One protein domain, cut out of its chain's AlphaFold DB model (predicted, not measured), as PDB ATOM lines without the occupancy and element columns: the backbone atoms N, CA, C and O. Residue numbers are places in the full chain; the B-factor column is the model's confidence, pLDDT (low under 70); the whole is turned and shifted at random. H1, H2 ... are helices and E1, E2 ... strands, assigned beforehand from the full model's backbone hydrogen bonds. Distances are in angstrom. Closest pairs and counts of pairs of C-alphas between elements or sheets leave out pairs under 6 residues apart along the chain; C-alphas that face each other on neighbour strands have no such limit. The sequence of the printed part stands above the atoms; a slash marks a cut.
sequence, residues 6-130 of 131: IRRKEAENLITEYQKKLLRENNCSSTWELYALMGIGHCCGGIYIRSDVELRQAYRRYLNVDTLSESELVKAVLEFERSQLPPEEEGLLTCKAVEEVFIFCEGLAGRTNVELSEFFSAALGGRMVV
ATOM      1  N   ILE A   6     186.171 219.699 124.251       96.62
ATOM      2  CA  ILE A   6     187.241 218.957 124.939       96.62
ATOM      3  C   ILE A   6     187.861 217.904 124.023       96.62
ATOM      4  O   ILE A   6     187.223 217.437 123.083       96.62
ATOM      5  N   ARG A   7     189.108 217.520 124.311       97.06
ATOM      6  CA  ARG A   7     189.820 216.476 123.557       97.06
ATOM      7  C   ARG A   7     189.325 215.089 123.951       97.06
ATOM      8  O   ARG A   7     188.974 214.873 125.111       97.06
ATOM      9  N   ARG A   8     189.402 214.124 123.031       95.12
ATOM     10  CA  ARG A   8     189.011 212.727 123.288       95.12
ATOM     11  C   ARG A   8     189.623 212.136 124.560       95.12
ATOM     12  O   ARG A   8     188.895 211.626 125.402       95.12
ATOM     13  N   LYS A   9     190.939 212.274 124.749       94.81
ATOM     14  CA  LYS A   9     191.625 211.751 125.943       94.81
ATOM     15  C   LYS A   9     191.084 212.346 127.249       94.81
ATOM     16  O   LYS A   9     190.967 211.649 128.249       94.81
ATOM     17  N   GLU A  10     190.752 213.637 127.247       96.12
ATOM     18  CA  GLU A  10     190.139 214.287 128.408       96.12
ATOM     19  C   GLU A  10     188.730 213.737 128.658       96.12
ATOM     20  O   GLU A  10     188.386 213.429 129.797       96.12
ATOM     21  N   ALA A  11     187.940 213.558 127.595       95.38
ATOM     22  CA  ALA A  11     186.606 212.980 127.678       95.38
ATOM     23  C   ALA A  11     186.632 211.554 128.247       95.38
ATOM     24  O   ALA A  11     185.898 211.274 129.190       95.38
ATOM     25  N   GLU A  12     187.504 210.678 127.741       94.56
ATOM     26  CA  GLU A  12     187.638 209.298 128.231       94.56
ATOM     27  C   GLU A  12     187.982 209.251 129.725       94.56
ATOM     28  O   GLU A  12     187.368 208.487 130.472       94.56
ATOM     29  N   ASN A  13     188.890 210.115 130.191       94.38
ATOM     30  CA  ASN A  13     189.229 210.212 131.612       94.38
ATOM     31  C   ASN A  13     188.022 210.645 132.458       94.38
ATOM     32  O   ASN A  13     187.732 210.035 133.485       94.38
ATOM     33  N   LEU A  14     187.296 211.679 132.025       95.56
ATOM     34  CA  LEU A  14     186.114 212.175 132.737       95.56
ATOM     35  C   LEU A  14     185.003 211.125 132.802       95.56
ATOM     36  O   LEU A  14     184.387 210.943 133.851       95.56
ATOM     37  N   ILE A  15     184.767 210.420 131.694       93.81
ATOM     38  CA  ILE A  15     183.796 209.328 131.616       93.81
ATOM     39  C   ILE A  15     184.192 208.208 132.574       93.81
ATOM     40  O   ILE A  15     183.358 207.748 133.351       93.81
ATOM     41  N   THR A  16     185.464 207.814 132.564       92.69
ATOM     42  CA  THR A  16     185.986 206.745 133.422       92.69
ATOM     43  C   THR A  16     185.815 207.085 134.899       92.69
ATOM     44  O   THR A  16     185.267 206.286 135.656       92.69
ATOM     45  N   GLU A  17     186.213 208.283 135.323       93.44
ATOM     46  CA  GLU A  17     186.084 208.699 136.724       93.44
ATOM     47  C   GLU A  17     184.620 208.836 137.156       93.44
ATOM     48  O   GLU A  17     184.249 208.427 138.261       93.44
ATOM     49  N   TYR A  18     183.754 209.327 136.268       93.69
ATOM     50  CA  TYR A  18     182.315 209.356 136.513       93.69
ATOM     51  C   TYR A  18     181.734 207.945 136.687       93.69
ATOM     52  O   TYR A  18     180.985 207.698 137.631       93.69
ATOM     53  N   GLN A  19     182.122 206.994 135.833       91.56
ATOM     54  CA  GLN A  19     181.712 205.596 135.955       91.56
ATOM     55  C   GLN A  19     182.215 204.976 137.259       91.56
ATOM     56  O   GLN A  19     181.416 204.385 137.980       91.56
ATOM     57  N   LYS A  20     183.493 205.159 137.622       91.31
ATOM     58  CA  LYS A  20     184.036 204.674 138.905       91.31
ATOM     59  C   LYS A  20     183.235 205.201 140.089       91.31
ATOM     60  O   LYS A  20     182.945 204.440 141.011       91.31
ATOM     61  N   LYS A  21     182.870 206.485 140.066       92.44
ATOM     62  CA  LYS A  21     182.024 207.093 141.096       92.44
ATOM     63  C   LYS A  21     180.661 206.403 141.169       92.44
ATOM     64  O   LYS A  21     180.296 205.935 142.244       92.44
ATOM     65  N   LEU A  22     179.951 206.284 140.045       91.75
ATOM     66  CA  LEU A  22     178.627 205.655 140.018       91.75
ATOM     67  C   LEU A  22     178.659 204.197 140.483       91.75
ATOM     68  O   LEU A  22     177.776 203.777 141.225       91.75
ATOM     69  N   LEU A  23     179.678 203.437 140.081       89.94
ATOM     70  CA  LEU A  23     179.853 202.054 140.515       89.94
ATOM     71  C   LEU A  23     179.981 201.952 142.036       89.94
ATOM     72  O   LEU A  23     179.271 201.167 142.659       89.94
ATOM     73  N   ARG A  24     180.812 202.803 142.648       90.12
ATOM     74  CA  ARG A  24     180.965 202.848 144.110       90.12
ATOM     75  C   ARG A  24     179.682 203.286 144.812       90.12
ATOM     76  O   ARG A  24     179.301 202.673 145.799       90.12
ATOM     77  N   GLU A  25     179.011 204.320 144.308       92.44
ATOM     78  CA  GLU A  25     177.775 204.844 144.911       92.44
ATOM     79  C   GLU A  25     176.617 203.838 144.865       92.44
ATOM     80  O   GLU A  25     175.769 203.847 145.754       92.44
ATOM     81  N   ASN A  26     176.599 202.951 143.866       90.12
ATOM     82  CA  ASN A  26     175.552 201.941 143.689       90.12
ATOM     83  C   ASN A  26     175.983 200.527 144.117       90.12
ATOM     84  O   ASN A  26     175.218 199.584 143.935       90.12
ATOM     85  N   ASN A  27     177.182 200.363 144.693       88.06
ATOM     86  CA  ASN A  27     177.781 199.060 145.015       88.06
ATOM     87  C   ASN A  27     177.784 198.078 143.826       88.06
ATOM     88  O   ASN A  27     177.620 196.870 144.000       88.06
ATOM     89  N   CYS A  28     177.966 198.599 142.613       86.19
ATOM     90  CA  CYS A  28     178.102 197.805 141.400       86.19
ATOM     91  C   CYS A  28     179.579 197.559 141.105       86.19
ATOM     92  O   CYS A  28     180.426 198.434 141.288       86.19
ATOM     93  N   SER A  29     179.880 196.385 140.572       83.94
ATOM     94  CA  SER A  29     181.241 196.002 140.196       83.94
ATOM     95  C   SER A  29     181.546 196.261 138.718       83.94
ATOM     96  O   SER A  29     182.704 196.240 138.302       83.94
ATOM     97  N   SER A  30     180.514 196.476 137.898       85.25
ATOM     98  CA  SER A  30     180.645 196.713 136.459       85.25
ATOM     99  C   SER A  30     179.651 197.744 135.950       85.25
ATOM    100  O   SER A  30     178.543 197.884 136.472       85.25
ATOM    101  N   THR A  31     180.033 198.461 134.892       85.38
ATOM    102  CA  THR A  31     179.121 199.394 134.209       85.38
ATOM    103  C   THR A  31     177.884 198.684 133.659       85.38
ATOM    104  O   THR A  31     176.823 199.292 133.600       85.38
ATOM    105  N   TRP A  32     177.966 197.384 133.360       81.88
ATOM    106  CA  TRP A  32     176.802 196.577 132.992       81.88
ATOM    107  C   TRP A  32     175.814 196.364 134.134       81.88
ATOM    108  O   TRP A  32     174.623 196.565 133.921       81.88
ATOM    109  N   GLU A  33     176.289 195.990 135.328       81.44
ATOM    110  CA  GLU A  33     175.435 195.878 136.522       81.44
ATOM    111  C   GLU A  33     174.735 197.207 136.808       81.44
ATOM    112  O   GLU A  33     173.526 197.245 137.025       81.44
ATOM    113  N   LEU A  34     175.493 198.303 136.741       85.25
ATOM    114  CA  LEU A  34     174.974 199.648 136.945       85.25
ATOM    115  C   LEU A  34     173.881 200.001 135.927       85.25
ATOM    116  O   LEU A  34     172.811 200.467 136.306       85.25
ATOM    117  N   TYR A  35     174.120 199.775 134.634       80.06
ATOM    118  CA  TYR A  35     173.142 200.100 133.594       80.06
ATOM    119  C   TYR A  35     171.896 199.214 133.649       80.06
ATOM    120  O   TYR A  35     170.791 199.720 133.439       80.06
ATOM    121  N   ALA A  36     172.055 197.932 133.994       78.50
ATOM    122  CA  ALA A  36     170.934 197.036 134.261       78.50
ATOM    123  C   ALA A  36     170.090 197.544 135.443       78.50
ATOM    124  O   ALA A  36     168.870 197.643 135.319       78.50
ATOM    125  N   LEU A  37     170.731 197.957 136.546       82.12
ATOM    126  CA  LEU A  37     170.063 198.530 137.720       82.12
ATOM    127  C   LEU A  37     169.297 199.819 137.385       82.12
ATOM    128  O   LEU A  37     168.189 200.030 137.872       82.12
ATOM    129  N   MET A  38     169.876 200.680 136.547       78.12
ATOM    130  CA  MET A  38     169.263 201.952 136.156       78.12
ATOM    131  C   MET A  38     168.161 201.799 135.092       78.12
ATOM    132  O   MET A  38     167.487 202.779 134.778       78.12
ATOM    133  N   GLY A  39     167.985 200.611 134.501       70.25
ATOM    134  CA  GLY A  39     167.080 200.398 133.365       70.25
ATOM    135  C   GLY A  39     167.509 201.144 132.093       70.25
ATOM    136  O   GLY A  39     166.710 201.320 131.174       70.25
ATOM    137  N   ILE A  40     168.763 201.605 132.030       65.25
ATOM    138  CA  ILE A  40     169.300 202.379 130.910       65.25
ATOM    139  C   ILE A  40     170.080 201.416 130.019       65.25
ATOM    140  O   ILE A  40     171.286 201.258 130.154       65.25
ATOM    141  N   GLY A  41     169.407 200.786 129.056       56.03
ATOM    142  CA  GLY A  41     170.058 199.888 128.090       56.03
ATOM    143  C   GLY A  41     170.962 200.588 127.059       56.03
ATOM    144  O   GLY A  41     171.359 199.967 126.077       56.03
ATOM    145  N   HIS A  42     171.227 201.893 127.200       50.75
ATOM    146  CA  HIS A  42     171.370 202.738 126.015       50.75
ATOM    147  C   HIS A  42     172.778 202.832 125.405       50.75
ATOM    148  O   HIS A  42     172.863 202.963 124.188       50.75
ATOM    149  N   CYS A  43     173.882 202.710 126.149       51.59
ATOM    150  CA  CYS A  43     175.184 202.658 125.465       51.59
ATOM    151  C   CYS A  43     175.527 201.229 125.054       51.59
ATOM    152  O   CYS A  43     176.014 200.978 123.960       51.59
ATOM    153  N   CYS A  44     175.298 200.274 125.947       57.47
ATOM    154  CA  CYS A  44     176.023 199.024 125.942       57.47
ATOM    155  C   CYS A  44     175.123 197.982 126.602       57.47
ATOM    156  O   CYS A  44     175.255 197.741 127.799       57.47
ATOM    157  N   GLY A  45     174.185 197.372 125.870       54.66
ATOM    158  CA  GLY A  45     173.347 196.329 126.478       54.66
ATOM    159  C   GLY A  45     174.168 195.172 127.075       54.66
ATOM    160  O   GLY A  45     173.687 194.445 127.938       54.66
ATOM    161  N   GLY A  46     175.441 195.052 126.678       65.00
ATOM    162  CA  GLY A  46     176.445 194.314 127.434       65.00
ATOM    163  C   GLY A  46     176.127 192.834 127.548       65.00
ATOM    164  O   GLY A  46     175.423 192.289 126.707       65.00
ATOM    165  N   ILE A  47     176.644 192.200 128.600       72.69
ATOM    166  CA  ILE A  47     176.371 190.794 128.914       72.69
ATOM    167  C   ILE A  47     174.882 190.518 129.176       72.69
ATOM    168  O   ILE A  47     174.392 189.460 128.806       72.69
ATOM    169  N   TYR A  48     174.148 191.484 129.736       74.06
ATOM    170  CA  TYR A  48     172.760 191.297 130.177       74.06
ATOM    171  C   TYR A  48     171.718 191.309 129.049       74.06
ATOM    172  O   TYR A  48     170.593 190.877 129.279       74.06
ATOM    173  N   ILE A  49     172.047 191.787 127.842       72.88
ATOM    174  CA  ILE A  49     171.161 191.639 126.667       72.88
ATOM    175  C   ILE A  49     171.553 190.466 125.766       72.88
ATOM    176  O   ILE A  49     170.871 190.215 124.771       72.88
ATOM    177  N   ARG A  50     172.689 189.811 126.034       79.75
ATOM    178  CA  ARG A  50     173.133 188.660 125.245       79.75
ATOM    179  C   ARG A  50     172.351 187.436 125.669       79.75
ATOM    180  O   ARG A  50     172.042 187.254 126.841       79.75
ATOM    181  N   SER A  51     172.071 186.578 124.702       84.94
ATOM    182  CA  SER A  51     171.537 185.259 125.005       84.94
ATOM    183  C   SER A  51     172.587 184.404 125.719       84.94
ATOM    184  O   SER A  51     173.783 184.481 125.420       84.94
ATOM    185  N   ASP A  52     172.135 183.500 126.587       88.94
ATOM    186  CA  ASP A  52     172.969 182.454 127.193       88.94
ATOM    187  C   ASP A  52     173.829 181.708 126.168       88.94
ATOM    188  O   ASP A  52     174.965 181.330 126.449       88.94
ATOM    189  N   VAL A  53     173.291 181.491 124.966       91.00
ATOM    190  CA  VAL A  53     173.985 180.796 123.879       91.00
ATOM    191  C   VAL A  53     175.197 181.595 123.401       91.00
ATOM    192  O   VAL A  53     176.273 181.014 123.264       91.00
ATOM    193  N   GLU A  54     175.051 182.905 123.177       88.94
ATOM    194  CA  GLU A  54     176.165 183.783 122.781       88.94
ATOM    195  C   GLU A  54     177.266 183.775 123.847       88.94
ATOM    196  O   GLU A  54     178.442 183.587 123.524       88.94
ATOM    197  N   LEU A  55     176.885 183.903 125.122       88.88
ATOM    198  CA  LEU A  55     177.832 183.903 126.235       88.88
ATOM    199  C   LEU A  55     178.566 182.561 126.351       88.88
ATOM    200  O   LEU A  55     179.794 182.526 126.428       88.88
ATOM    201  N   ARG A  56     177.857 181.432 126.284       92.31
ATOM    202  CA  ARG A  56     178.498 180.110 126.368       92.31
ATOM    203  C   ARG A  56     179.453 179.863 125.206       92.31
ATOM    204  O   ARG A  56     180.578 179.418 125.422       92.31
ATOM    205  N   GLN A  57     179.052 180.184 123.974       91.69
ATOM    206  CA  GLN A  57     179.901 179.989 122.792       91.69
ATOM    207  C   GLN A  57     181.237 180.720 122.904       91.69
ATOM    208  O   GLN A  57     182.267 180.192 122.472       91.69
ATOM    209  N   ALA A  58     181.206 181.903 123.501       89.12
ATOM    210  CA  ALA A  58     182.369 182.734 123.686       89.12
ATOM    211  C   ALA A  58     183.290 182.278 124.808       89.12
ATOM    212  O   ALA A  58     184.503 182.173 124.625       89.12
ATOM    213  N   TYR A  59     182.699 182.002 125.971       90.62
ATOM    214  CA  TYR A  59     183.448 181.813 127.204       90.62
ATOM    215  C   TYR A  59     183.798 180.351 127.481       90.62
ATOM    216  O   TYR A  59     184.674 180.093 128.300       90.62
ATOM    217  N   ARG A  60     183.233 179.381 126.745       92.44
ATOM    218  CA  ARG A  60     183.525 177.939 126.920       92.44
ATOM    219  C   ARG A  60     184.992 177.534 126.777       92.44
ATOM    220  O   ARG A  60     185.366 176.450 127.203       92.44
ATOM    221  N   ARG A  61     185.828 178.356 126.131       90.94
ATOM    222  CA  ARG A  61     187.279 178.103 126.021       90.94
ATOM    223  C   ARG A  61     188.063 178.555 127.253       90.94
ATOM    224  O   ARG A  61     189.202 178.135 127.415       90.94
ATOM    225  N   TYR A  62     187.462 179.400 128.083       90.69
ATOM    226  CA  TYR A  62     188.099 180.047 129.229       90.69
ATOM    227  C   TYR A  62     187.496 179.580 130.558       90.69
ATOM    228  O   TYR A  62     188.187 179.535 131.570       90.69
ATOM    229  N   LEU A  63     186.218 179.199 130.548       91.31
ATOM    230  CA  LEU A  63     185.421 178.852 131.719       91.31
ATOM    231  C   LEU A  63     184.581 177.596 131.452       91.31
ATOM    232  O   LEU A  63     184.144 177.352 130.325       91.31
ATOM    233  N   ASN A  64     184.279 176.834 132.507       91.62
ATOM    234  CA  ASN A  64     183.320 175.727 132.435       91.62
ATOM    235  C   ASN A  64     181.876 176.255 132.515       91.62
ATOM    236  O   ASN A  64     181.233 176.201 133.562       91.62
ATOM    237  N   VAL A  65     181.394 176.823 131.410       91.69
ATOM    238  CA  VAL A  65     180.116 177.550 131.350       91.69
ATOM    239  C   VAL A  65     178.901 176.675 131.078       91.69
ATOM    240  O   VAL A  65     177.791 177.106 131.361       91.69
ATOM    241  N   ASP A  66     179.060 175.472 130.526       91.56
ATOM    242  CA  ASP A  66     177.945 174.699 129.954       91.56
ATOM    243  C   ASP A  66     176.912 174.236 130.994       91.56
ATOM    244  O   ASP A  66     175.749 174.032 130.656       91.56
ATOM    245  N   THR A  67     177.304 174.123 132.265       90.38
ATOM    246  CA  THR A  67     176.427 173.665 133.356       90.38
ATOM    247  C   THR A  67     175.886 174.787 134.237       90.38
ATOM    248  O   THR A  67     175.129 174.507 135.162       90.38
ATOM    249  N   LEU A  68     176.277 176.041 133.995       93.94
ATOM    250  CA  LEU A  68     175.869 177.174 134.828       93.94
ATOM    251  C   LEU A  68     174.422 177.584 134.528       93.94
ATOM    252  O   LEU A  68     174.019 177.595 133.360       93.94
ATOM    253  N   SER A  69     173.659 177.964 135.557       92.25
ATOM    254  CA  SER A  69     172.409 178.716 135.372       92.25
ATOM    255  C   SER A  69     172.687 180.108 134.789       92.25
ATOM    256  O   SER A  69     173.824 180.572 134.822       92.25
ATOM    257  N   GLU A  70     171.669 180.800 134.275       84.94
ATOM    258  CA  GLU A  70     171.811 182.151 133.698       84.94
ATOM    259  C   GLU A  70     172.514 183.129 134.661       84.94
ATOM    260  O   GLU A  70     173.516 183.754 134.312       84.94
ATOM    261  N   SER A  71     172.064 183.199 135.919       84.62
ATOM    262  CA  SER A  71     172.676 184.082 136.921       84.62
ATOM    263  C   SER A  71     174.123 183.707 137.248       84.62
ATOM    264  O   SER A  71     174.957 184.581 137.482       84.62
ATOM    265  N   GLU A  72     174.439 182.409 137.266       90.69
ATOM    266  CA  GLU A  72     175.803 181.928 137.515       90.69
ATOM    267  C   GLU A  72     176.712 182.160 136.307       90.69
ATOM    268  O   GLU A  72     177.880 182.493 136.485       90.69
ATOM    269  N   LEU A  73     176.179 182.037 135.089       89.69
ATOM    270  CA  LEU A  73     176.884 182.298 133.839       89.69
ATOM    271  C   LEU A  73     177.330 183.756 133.772       89.69
ATOM    272  O   LEU A  73     178.513 184.024 133.566       89.69
ATOM    273  N   VAL A  74     176.404 184.690 133.998       84.88
ATOM    274  CA  VAL A  74     176.717 186.125 133.998       84.88
ATOM    275  C   VAL A  74     177.761 186.445 135.065       84.88
ATOM    276  O   VAL A  74     178.750 187.117 134.777       84.88
ATOM    277  N   LYS A  75     177.596 185.910 136.280       85.56
ATOM    278  CA  LYS A  75     178.557 186.110 137.368       85.56
ATOM    279  C   LYS A  75     179.950 185.573 137.019       85.56
ATOM    280  O   LYS A  75     180.926 186.297 137.189       85.56
ATOM    281  N   ALA A  76     180.044 184.351 136.496       89.81
ATOM    282  CA  ALA A  76     181.317 183.729 136.137       89.81
ATOM    283  C   ALA A  76     182.052 184.504 135.035       89.81
ATOM    284  O   ALA A  76     183.267 184.680 135.111       89.81
ATOM    285  N   VAL A  77     181.324 185.011 134.035       87.38
ATOM    286  CA  VAL A  77     181.912 185.860 132.990       87.38
ATOM    287  C   VAL A  77     182.439 187.170 133.579       87.38
ATOM    288  O   VAL A  77     183.570 187.552 133.289       87.38
ATOM    289  N   LEU A  78     181.667 187.841 134.439       82.50
ATOM    290  CA  LEU A  78     182.102 189.087 135.081       82.50
ATOM    291  C   LEU A  78     183.329 188.890 135.980       82.50
ATOM    292  O   LEU A  78     184.197 189.761 136.033       82.50
ATOM    293  N   GLU A  79     183.405 187.768 136.694       86.06
ATOM    294  CA  GLU A  79     184.558 187.412 137.526       86.06
ATOM    295  C   GLU A  79     185.799 187.111 136.681       86.06
ATOM    296  O   GLU A  79     186.880 187.621 136.983       86.06
ATOM    297  N   PHE A  80     185.648 186.343 135.599       88.25
ATOM    298  CA  PHE A  80     186.737 186.060 134.666       88.25
ATOM    299  C   PHE A  80     187.316 187.339 134.083       88.25
ATOM    300  O   PHE A  80     188.515 187.579 134.185       88.25
ATOM    301  N   GLU A  81     186.467 188.189 133.532       83.81
ATOM    302  CA  GLU A  81     186.897 189.413 132.873       83.81
ATOM    303  C   GLU A  81     187.555 190.395 133.846       83.81
ATOM    304  O   GLU A  81     188.576 191.005 133.539       83.81
ATOM    305  N   ARG A  82     187.042 190.482 135.079       81.62
ATOM    306  CA  ARG A  82     187.691 191.249 136.148       81.62
ATOM    307  C   ARG A  82     189.078 190.710 136.481       81.62
ATOM    308  O   ARG A  82     189.970 191.503 136.744       81.62
ATOM    309  N   SER A  83     189.264 189.391 136.465       84.88
ATOM    310  CA  SER A  83     190.573 188.780 136.730       84.88
ATOM    311  C   SER A  83     191.612 189.051 135.636       84.88
ATOM    312  O   SER A  83     192.795 188.821 135.867       84.88
ATOM    313  N   GLN A  84     191.187 189.526 134.458       82.81
ATOM    314  CA  GLN A  84     192.092 189.933 133.379       82.81
ATOM    315  C   GLN A  84     192.558 191.390 133.517       82.81
ATOM    316  O   GLN A  84     193.495 191.791 132.828       82.81
ATOM    317  N   LEU A  85     191.918 192.189 134.382       77.88
ATOM    318  CA  LEU A  85     192.275 193.592 134.575       77.88
ATOM    319  C   LEU A  85     193.587 193.748 135.353       77.88
ATOM    320  O   LEU A  85     193.885 192.945 136.243       77.88
ATOM    321  N   PRO A  86     194.351 194.819 135.079       73.12
ATOM    322  CA  PRO A  86     195.513 195.149 135.882       73.12
ATOM    323  C   PRO A  86     195.100 195.543 137.319       73.12
ATOM    324  O   PRO A  86     194.003 196.075 137.518       73.12
ATOM    325  N   PRO A  87     195.960 195.310 138.333       72.75
ATOM    326  CA  PRO A  87     195.628 195.523 139.749       72.75
ATOM    327  C   PRO A  87     195.104 196.928 140.095       72.75
ATOM    328  O   PRO A  87     194.271 197.100 140.979       72.75
ATOM    329  N   GLU A  88     195.565 197.963 139.398       70.38
ATOM    330  CA  GLU A  88     195.120 199.349 139.576       70.38
ATOM    331  C   GLU A  88     193.659 199.605 139.157       70.38
ATOM    332  O   GLU A  88     193.060 200.599 139.583       70.38
ATOM    333  N   GLU A  89     193.079 198.708 138.359       67.56
ATOM    334  CA  GLU A  89     191.668 198.708 137.956       67.56
ATOM    335  C   GLU A  89     190.879 197.553 138.597       67.56
ATOM    336  O   GLU A  89     189.691 197.355 138.316       67.56
ATOM    337  N   GLU A  90     191.519 196.816 139.512       66.25
ATOM    338  CA  GLU A  90     190.941 195.672 140.202       66.25
ATOM    339  C   GLU A  90     189.682 196.093 140.972       66.25
ATOM    340  O   GLU A  90     189.691 196.954 141.856       66.25
ATOM    341  N   GLY A  91     188.555 195.485 140.599       67.81
ATOM    342  CA  GLY A  91     187.269 195.689 141.263       67.81
ATOM    343  C   GLY A  91     186.261 196.570 140.527       67.81
ATOM    344  O   GLY A  91     185.110 196.584 140.959       67.81
ATOM    345  N   LEU A  92     186.620 197.253 139.427       80.44
ATOM    346  CA  LEU A  92     185.677 198.094 138.671       80.44
ATOM    347  C   LEU A  92     185.798 197.910 137.150       80.44
ATOM    348  O   LEU A  92     186.688 198.454 136.505       80.44
ATOM    349  N   LEU A  93     184.812 197.247 136.547       85.50
ATOM    350  CA  LEU A  93     184.693 197.089 135.092       85.50
ATOM    351  C   LEU A  93     184.047 198.334 134.449       85.50
ATOM    352  O   LEU A  93     182.863 198.348 134.082       85.50
ATOM    353  N   THR A  94     184.823 199.418 134.366       89.06
ATOM    354  CA  THR A  94     184.457 200.631 133.608       89.06
ATOM    355  C   THR A  94     184.506 200.387 132.099       89.06
ATOM    356  O   THR A  94     185.097 199.411 131.653       89.06
ATOM    357  N   CYS A  95     183.936 201.278 131.280       88.25
ATOM    358  CA  CYS A  95     184.052 201.131 129.824       88.25
ATOM    359  C   CYS A  95     185.505 201.230 129.333       88.25
ATOM    360  O   CYS A  95     185.807 200.659 128.293       88.25
ATOM    361  N   LYS A  96     186.387 201.925 130.065       88.81
ATOM    362  CA  LYS A  96     187.824 201.955 129.777       88.81
ATOM    363  C   LYS A  96     188.471 200.611 130.108       88.81
ATOM    364  O   LYS A  96     189.057 200.006 129.231       88.81
ATOM    365  N   ALA A  97     188.239 200.094 131.314       84.69
ATOM    366  CA  ALA A  97     188.737 198.784 131.751       84.69
ATOM    367  C   ALA A  97     188.350 197.659 130.776       84.69
ATOM    368  O   ALA A  97     189.141 196.788 130.432       84.69
ATOM    369  N   VAL A  98     187.103 197.705 130.304       80.88
ATOM    370  CA  VAL A  98     186.536 196.726 129.379       80.88
ATOM    371  C   VAL A  98     187.249 196.722 128.022       80.88
ATOM    372  O   VAL A  98     187.406 195.655 127.440       80.88
ATOM    373  N   GLU A  99     187.711 197.871 127.525       84.62
ATOM    374  CA  GLU A  99     188.351 197.960 126.204       84.62
ATOM    375  C   GLU A  99     189.666 197.166 126.112       84.62
ATOM    376  O   GLU A  99     190.028 196.709 125.032       84.62
ATOM    377  N   GLU A 100     190.350 196.977 127.244       76.00
ATOM    378  CA  GLU A 100     191.645 196.296 127.319       76.00
ATOM    379  C   GLU A 100     191.514 194.764 127.340       76.00
ATOM    380  O   GLU A 100     192.467 194.057 127.011       76.00
ATOM    381  N   VAL A 101     190.348 194.233 127.736       72.12
ATOM    382  CA  VAL A 101     190.205 192.799 128.052       72.12
ATOM    383  C   VAL A 101     189.033 192.094 127.363       72.12
ATOM    384  O   VAL A 101     189.066 190.869 127.245       72.12
ATOM    385  N   PHE A 102     188.022 192.813 126.854       69.62
ATOM    386  CA  PHE A 102     186.766 192.162 126.458       69.62
ATOM    387  C   PHE A 102     186.696 191.598 125.045       69.62
ATOM    388  O   PHE A 102     187.050 192.221 124.048       69.62
ATOM    389  N   ILE A 103     186.019 190.449 124.975       72.00
ATOM    390  CA  ILE A 103     185.672 189.731 123.743       72.00
ATOM    391  C   ILE A 103     184.478 190.377 123.002       72.00
ATOM    392  O   ILE A 103     184.411 190.311 121.776       72.00
ATOM    393  N   PHE A 104     183.526 191.004 123.715       72.25
ATOM    394  CA  PHE A 104     182.251 191.498 123.138       72.25
ATOM    395  C   PHE A 104     182.032 193.001 123.176       72.25
ATOM    396  O   PHE A 104     181.044 193.487 122.616       72.25
ATOM    397  N   CYS A 105     182.873 193.735 123.893       77.06
ATOM    398  CA  CYS A 105     182.660 195.149 124.126       77.06
ATOM    399  C   CYS A 105     183.947 195.909 123.843       77.06
ATOM    400  O   CYS A 105     184.946 195.705 124.514       77.06
ATOM    401  N   GLU A 106     183.884 196.824 122.881       79.25
ATOM    402  CA  GLU A 106     185.003 197.685 122.481       79.25
ATOM    403  C   GLU A 106     185.210 198.883 123.430       79.25
ATOM    404  O   GLU A 106     185.930 199.826 123.106       79.25
ATOM    405  N   GLY A 107     184.530 198.896 124.581       87.12
ATOM    406  CA  GLY A 107     184.676 199.939 125.591       87.12
ATOM    407  C   GLY A 107     184.414 201.358 125.076       87.12
ATOM    408  O   GLY A 107     183.426 201.612 124.376       87.12
ATOM    409  N   LEU A 108     185.273 202.306 125.466       90.00
ATOM    410  CA  LEU A 108     185.224 203.688 124.967       90.00
ATOM    411  C   LEU A 108     185.824 203.806 123.558       90.00
ATOM    412  O   LEU A 108     185.368 204.643 122.774       90.00
ATOM    413  N   ALA A 109     186.806 202.964 123.223       88.56
ATOM    414  CA  ALA A 109     187.455 202.932 121.913       88.56
ATOM    415  C   ALA A 109     186.469 202.701 120.752       88.56
ATOM    416  O   ALA A 109     186.580 203.370 119.727       88.56
ATOM    417  N   GLY A 110     185.447 201.858 120.940       86.62
ATOM    418  CA  GLY A 110     184.406 201.588 119.935       86.62
ATOM    419  C   GLY A 110     183.411 202.726 119.673       86.62
ATOM    420  O   GLY A 110     182.417 202.527 118.979       86.62
ATOM    421  N   ARG A 111     183.615 203.917 120.256       88.31
ATOM    422  CA  ARG A 111     182.705 205.070 120.130       88.31
ATOM    423  C   ARG A 111     183.324 206.226 119.371       88.31
ATOM    424  O   ARG A 111     184.443 206.659 119.657       88.31
ATOM    425  N   THR A 112     182.537 206.812 118.478       92.62
ATOM    426  CA  THR A 112     182.838 208.097 117.840       92.62
ATOM    427  C   THR A 112     182.782 209.250 118.851       92.62
ATOM    428  O   THR A 112     182.142 209.161 119.899       92.62
ATOM    429  N   ASN A 113     183.416 210.384 118.538       94.19
ATOM    430  CA  ASN A 113     183.372 211.570 119.406       94.19
ATOM    431  C   ASN A 113     181.940 212.113 119.600       94.19
ATOM    432  O   ASN A 113     181.614 212.650 120.662       94.19
ATOM    433  N   VAL A 114     181.075 211.954 118.592       93.56
ATOM    434  CA  VAL A 114     179.653 212.319 118.681       93.56
ATOM    435  C   VAL A 114     178.950 211.429 119.703       93.56
ATOM    436  O   VAL A 114     178.375 211.950 120.655       93.56
ATOM    437  N   GLU A 115     179.097 210.107 119.592       91.56
ATOM    438  CA  GLU A 115     178.514 209.163 120.555       91.56
ATOM    439  C   GLU A 115     179.027 209.393 121.979       91.56
ATOM    440  O   GLU A 115     178.246 209.337 122.926       91.56
ATOM    441  N   LEU A 116     180.320 209.699 122.153       92.06
ATOM    442  CA  LEU A 116     180.861 210.034 123.472       92.06
ATOM    443  C   LEU A 116     180.179 211.276 124.066       92.06
ATOM    444  O   LEU A 116     179.854 211.294 125.252       92.06
ATOM    445  N   SER A 117     179.936 212.296 123.240       93.19
ATOM    446  CA  SER A 117     179.269 213.539 123.654       93.19
ATOM    447  C   SER A 117     177.806 213.310 124.038       93.19
ATOM    448  O   SER A 117     177.323 213.887 125.011       93.19
ATOM    449  N   GLU A 118     177.102 212.468 123.280       90.19
ATOM    450  CA  GLU A 118     175.676 212.198 123.467       90.19
ATOM    451  C   GLU A 118     175.427 211.236 124.633       90.19
ATOM    452  O   GLU A 118     174.704 211.573 125.574       90.19
ATOM    453  N   PHE A 119     176.065 210.063 124.620       87.44
ATOM    454  CA  PHE A 119     175.804 209.005 125.598       87.44
ATOM    455  C   PHE A 119     176.362 209.318 126.982       87.44
ATOM    456  O   PHE A 119     175.794 208.883 127.983       87.44
ATOM    457  N   PHE A 120     177.438 210.104 127.061       90.25
ATOM    458  CA  PHE A 120     178.066 210.467 128.328       90.25
ATOM    459  C   PHE A 120     177.928 211.952 128.667       90.25
ATOM    460  O   PHE A 120     178.699 212.475 129.471       90.25
ATOM    461  N   SER A 121     176.912 212.631 128.128       91.62
ATOM    462  CA  SER A 121     176.657 214.058 128.382       91.62
ATOM    463  C   SER A 121     176.652 214.418 129.877       91.62
ATOM    464  O   SER A 121     177.197 215.452 130.264       91.62
ATOM    465  N   ALA A 122     176.135 213.531 130.740       90.06
ATOM    466  CA  ALA A 122     176.169 213.706 132.194       90.06
ATOM    467  C   ALA A 122     177.601 213.723 132.763       90.06
ATOM    468  O   ALA A 122     177.949 214.629 133.518       90.06
ATOM    469  N   ALA A 123     178.449 212.773 132.357       92.12
ATOM    470  CA  ALA A 123     179.857 212.727 132.761       92.12
ATOM    471  C   ALA A 123     180.643 213.934 132.222       92.12
ATOM    472  O   ALA A 123     181.539 214.469 132.874       92.12
ATOM    473  N   LEU A 124     180.288 214.380 131.017       94.31
ATOM    474  CA  LEU A 124     180.957 215.472 130.326       94.31
ATOM    475  C   LEU A 124     180.409 216.851 130.710       94.31
ATOM    476  O   LEU A 124     181.004 217.854 130.324       94.31
ATOM    477  N   GLY A 125     179.316 216.947 131.469       91.69
ATOM    478  CA  GLY A 125     178.669 218.225 131.784       91.69
ATOM    479  C   GLY A 125     178.205 218.981 130.532       91.69
ATOM    480  O   GLY A 125     178.349 220.200 130.461       91.69
ATOM    481  N   GLY A 126     177.730 218.259 129.511       88.75
ATOM    482  CA  GLY A 126     177.283 218.826 128.233       88.75
ATOM    483  C   GLY A 126     178.399 219.335 127.307       88.75
ATOM    484  O   GLY A 126     178.109 220.029 126.329       88.75
ATOM    485  N   ARG A 127     179.672 219.032 127.598       94.19
ATOM    486  CA  ARG A 127     180.810 219.350 126.718       94.19
ATOM    487  C   ARG A 127     180.824 218.447 125.483       94.19
ATOM    488  O   ARG A 127     180.467 217.277 125.565       94.19
ATOM    489  N   MET A 128     181.283 218.989 124.356       95.19
ATOM    490  CA  MET A 128     181.431 218.239 123.104       95.19
ATOM    491  C   MET A 128     182.855 217.721 122.940       95.19
ATOM    492  O   MET A 128     183.820 218.476 123.089       95.19
ATOM    493  N   VAL A 129     182.980 216.455 122.565       95.12
ATOM    494  CA  VAL A 129     184.260 215.816 122.271       95.12
ATOM    495  C   VAL A 129     184.689 216.140 120.842       95.12
ATOM    496  O   VAL A 129     183.905 216.045 119.899       95.12
ATOM    497  N   VAL A 130     185.951 216.527 120.688       93.44
ATOM    498  CA  VAL A 130     186.624 216.744 119.404       93.44
ATOM    499  C   VAL A 130     187.995 216.066 119.417       93.44
ATOM    500  O   VAL A 130     188.537 215.780 120.490       93.44
TER     501      VAL A 130
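AT A GLANCE: This is residues 6 to 130 of the 131 residues of an uncharacterized protein of Candidatus Spechtbacteria bacterium RIFCSPLOWO2_01_FULL_46_10 (UniProt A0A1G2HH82). An elongated helical body has the long helix H1 towards one end, with H7 and, farther along, H5 and H2 packed on it, and a side-by-side pair, H3 and H4, at the other end. H6 and the short strand E1 lie by the first residues of H1, and H5 and H2 lie in the middle. The printed part has 125 residues, with seven named helices followed by one named strand, and is mostly helix. It is compact, with a radius of gyration of the C-alphas of 14.8 A and spans of 47 by 28 by 25 A.

IN THESE COORDINATES: H1, residues 8 to 25, runs 25.6 A from C-alpha 8 at (189.011, 212.727, 123.288). H4, residues 70 to 83, runs 20.1 A. The shorter helices are H2, residues 31 to 38; H3, 52 to 59; H5, 95 to 101; H6, 113 to 119; and H7, 121 to 124. E1, residues 128 to 130, ends with C-alpha 130 at (186.624, 216.744, 119.404).

HOW THE PARTS SIT: The hub, H1, touches H7 with residues 11 to 18 alone, closest at the C-alphas of Ile 15 and Ala 123, 5.3 A. Its residues 12 to 19 alone touch H5, about perpendicular at 81 degrees; the closest C-alphas, of Thr 16 and Lys 96, are 6.3 A apart. Its residues 19 to 23 alone touch H2 at a steep tilt of 58 degrees, the closest C-alphas being those of Leu 23 and Leu 34, 6.5 A. H6 is close to H1 but not clearly touching, at 6.9 A between the C-alphas of Arg 8 and Asn 113. H3 touches H4 at a shallow tilt of 26 degrees, the same way, with the C-alphas of Asp 52 and Glu 70 closest at 6.6 A; both are apart from H1. E1 pairs with no named strand, but its residues 129 to 130 pair with residues 6 to 7, parallel. Every O i to N i+4 pair is within hydrogen-bond range in H1, H2, H3, H4 and H6, but 1 of 3 in H5, which has 3 of 4 O i to N i+3 pairs within range; H7 is too short for an O i to N i+4 pair.

THE WHOLE: The C-alphas of Ile 6 and Thr 67 are the two farthest apart, at 47.3 A. The printed part has no cut; the links H2 to H3, H4 to H5 and H5 to H6 are long. The pLDDT is under 70 at residues 40 to 46, 89 to 91 and 102.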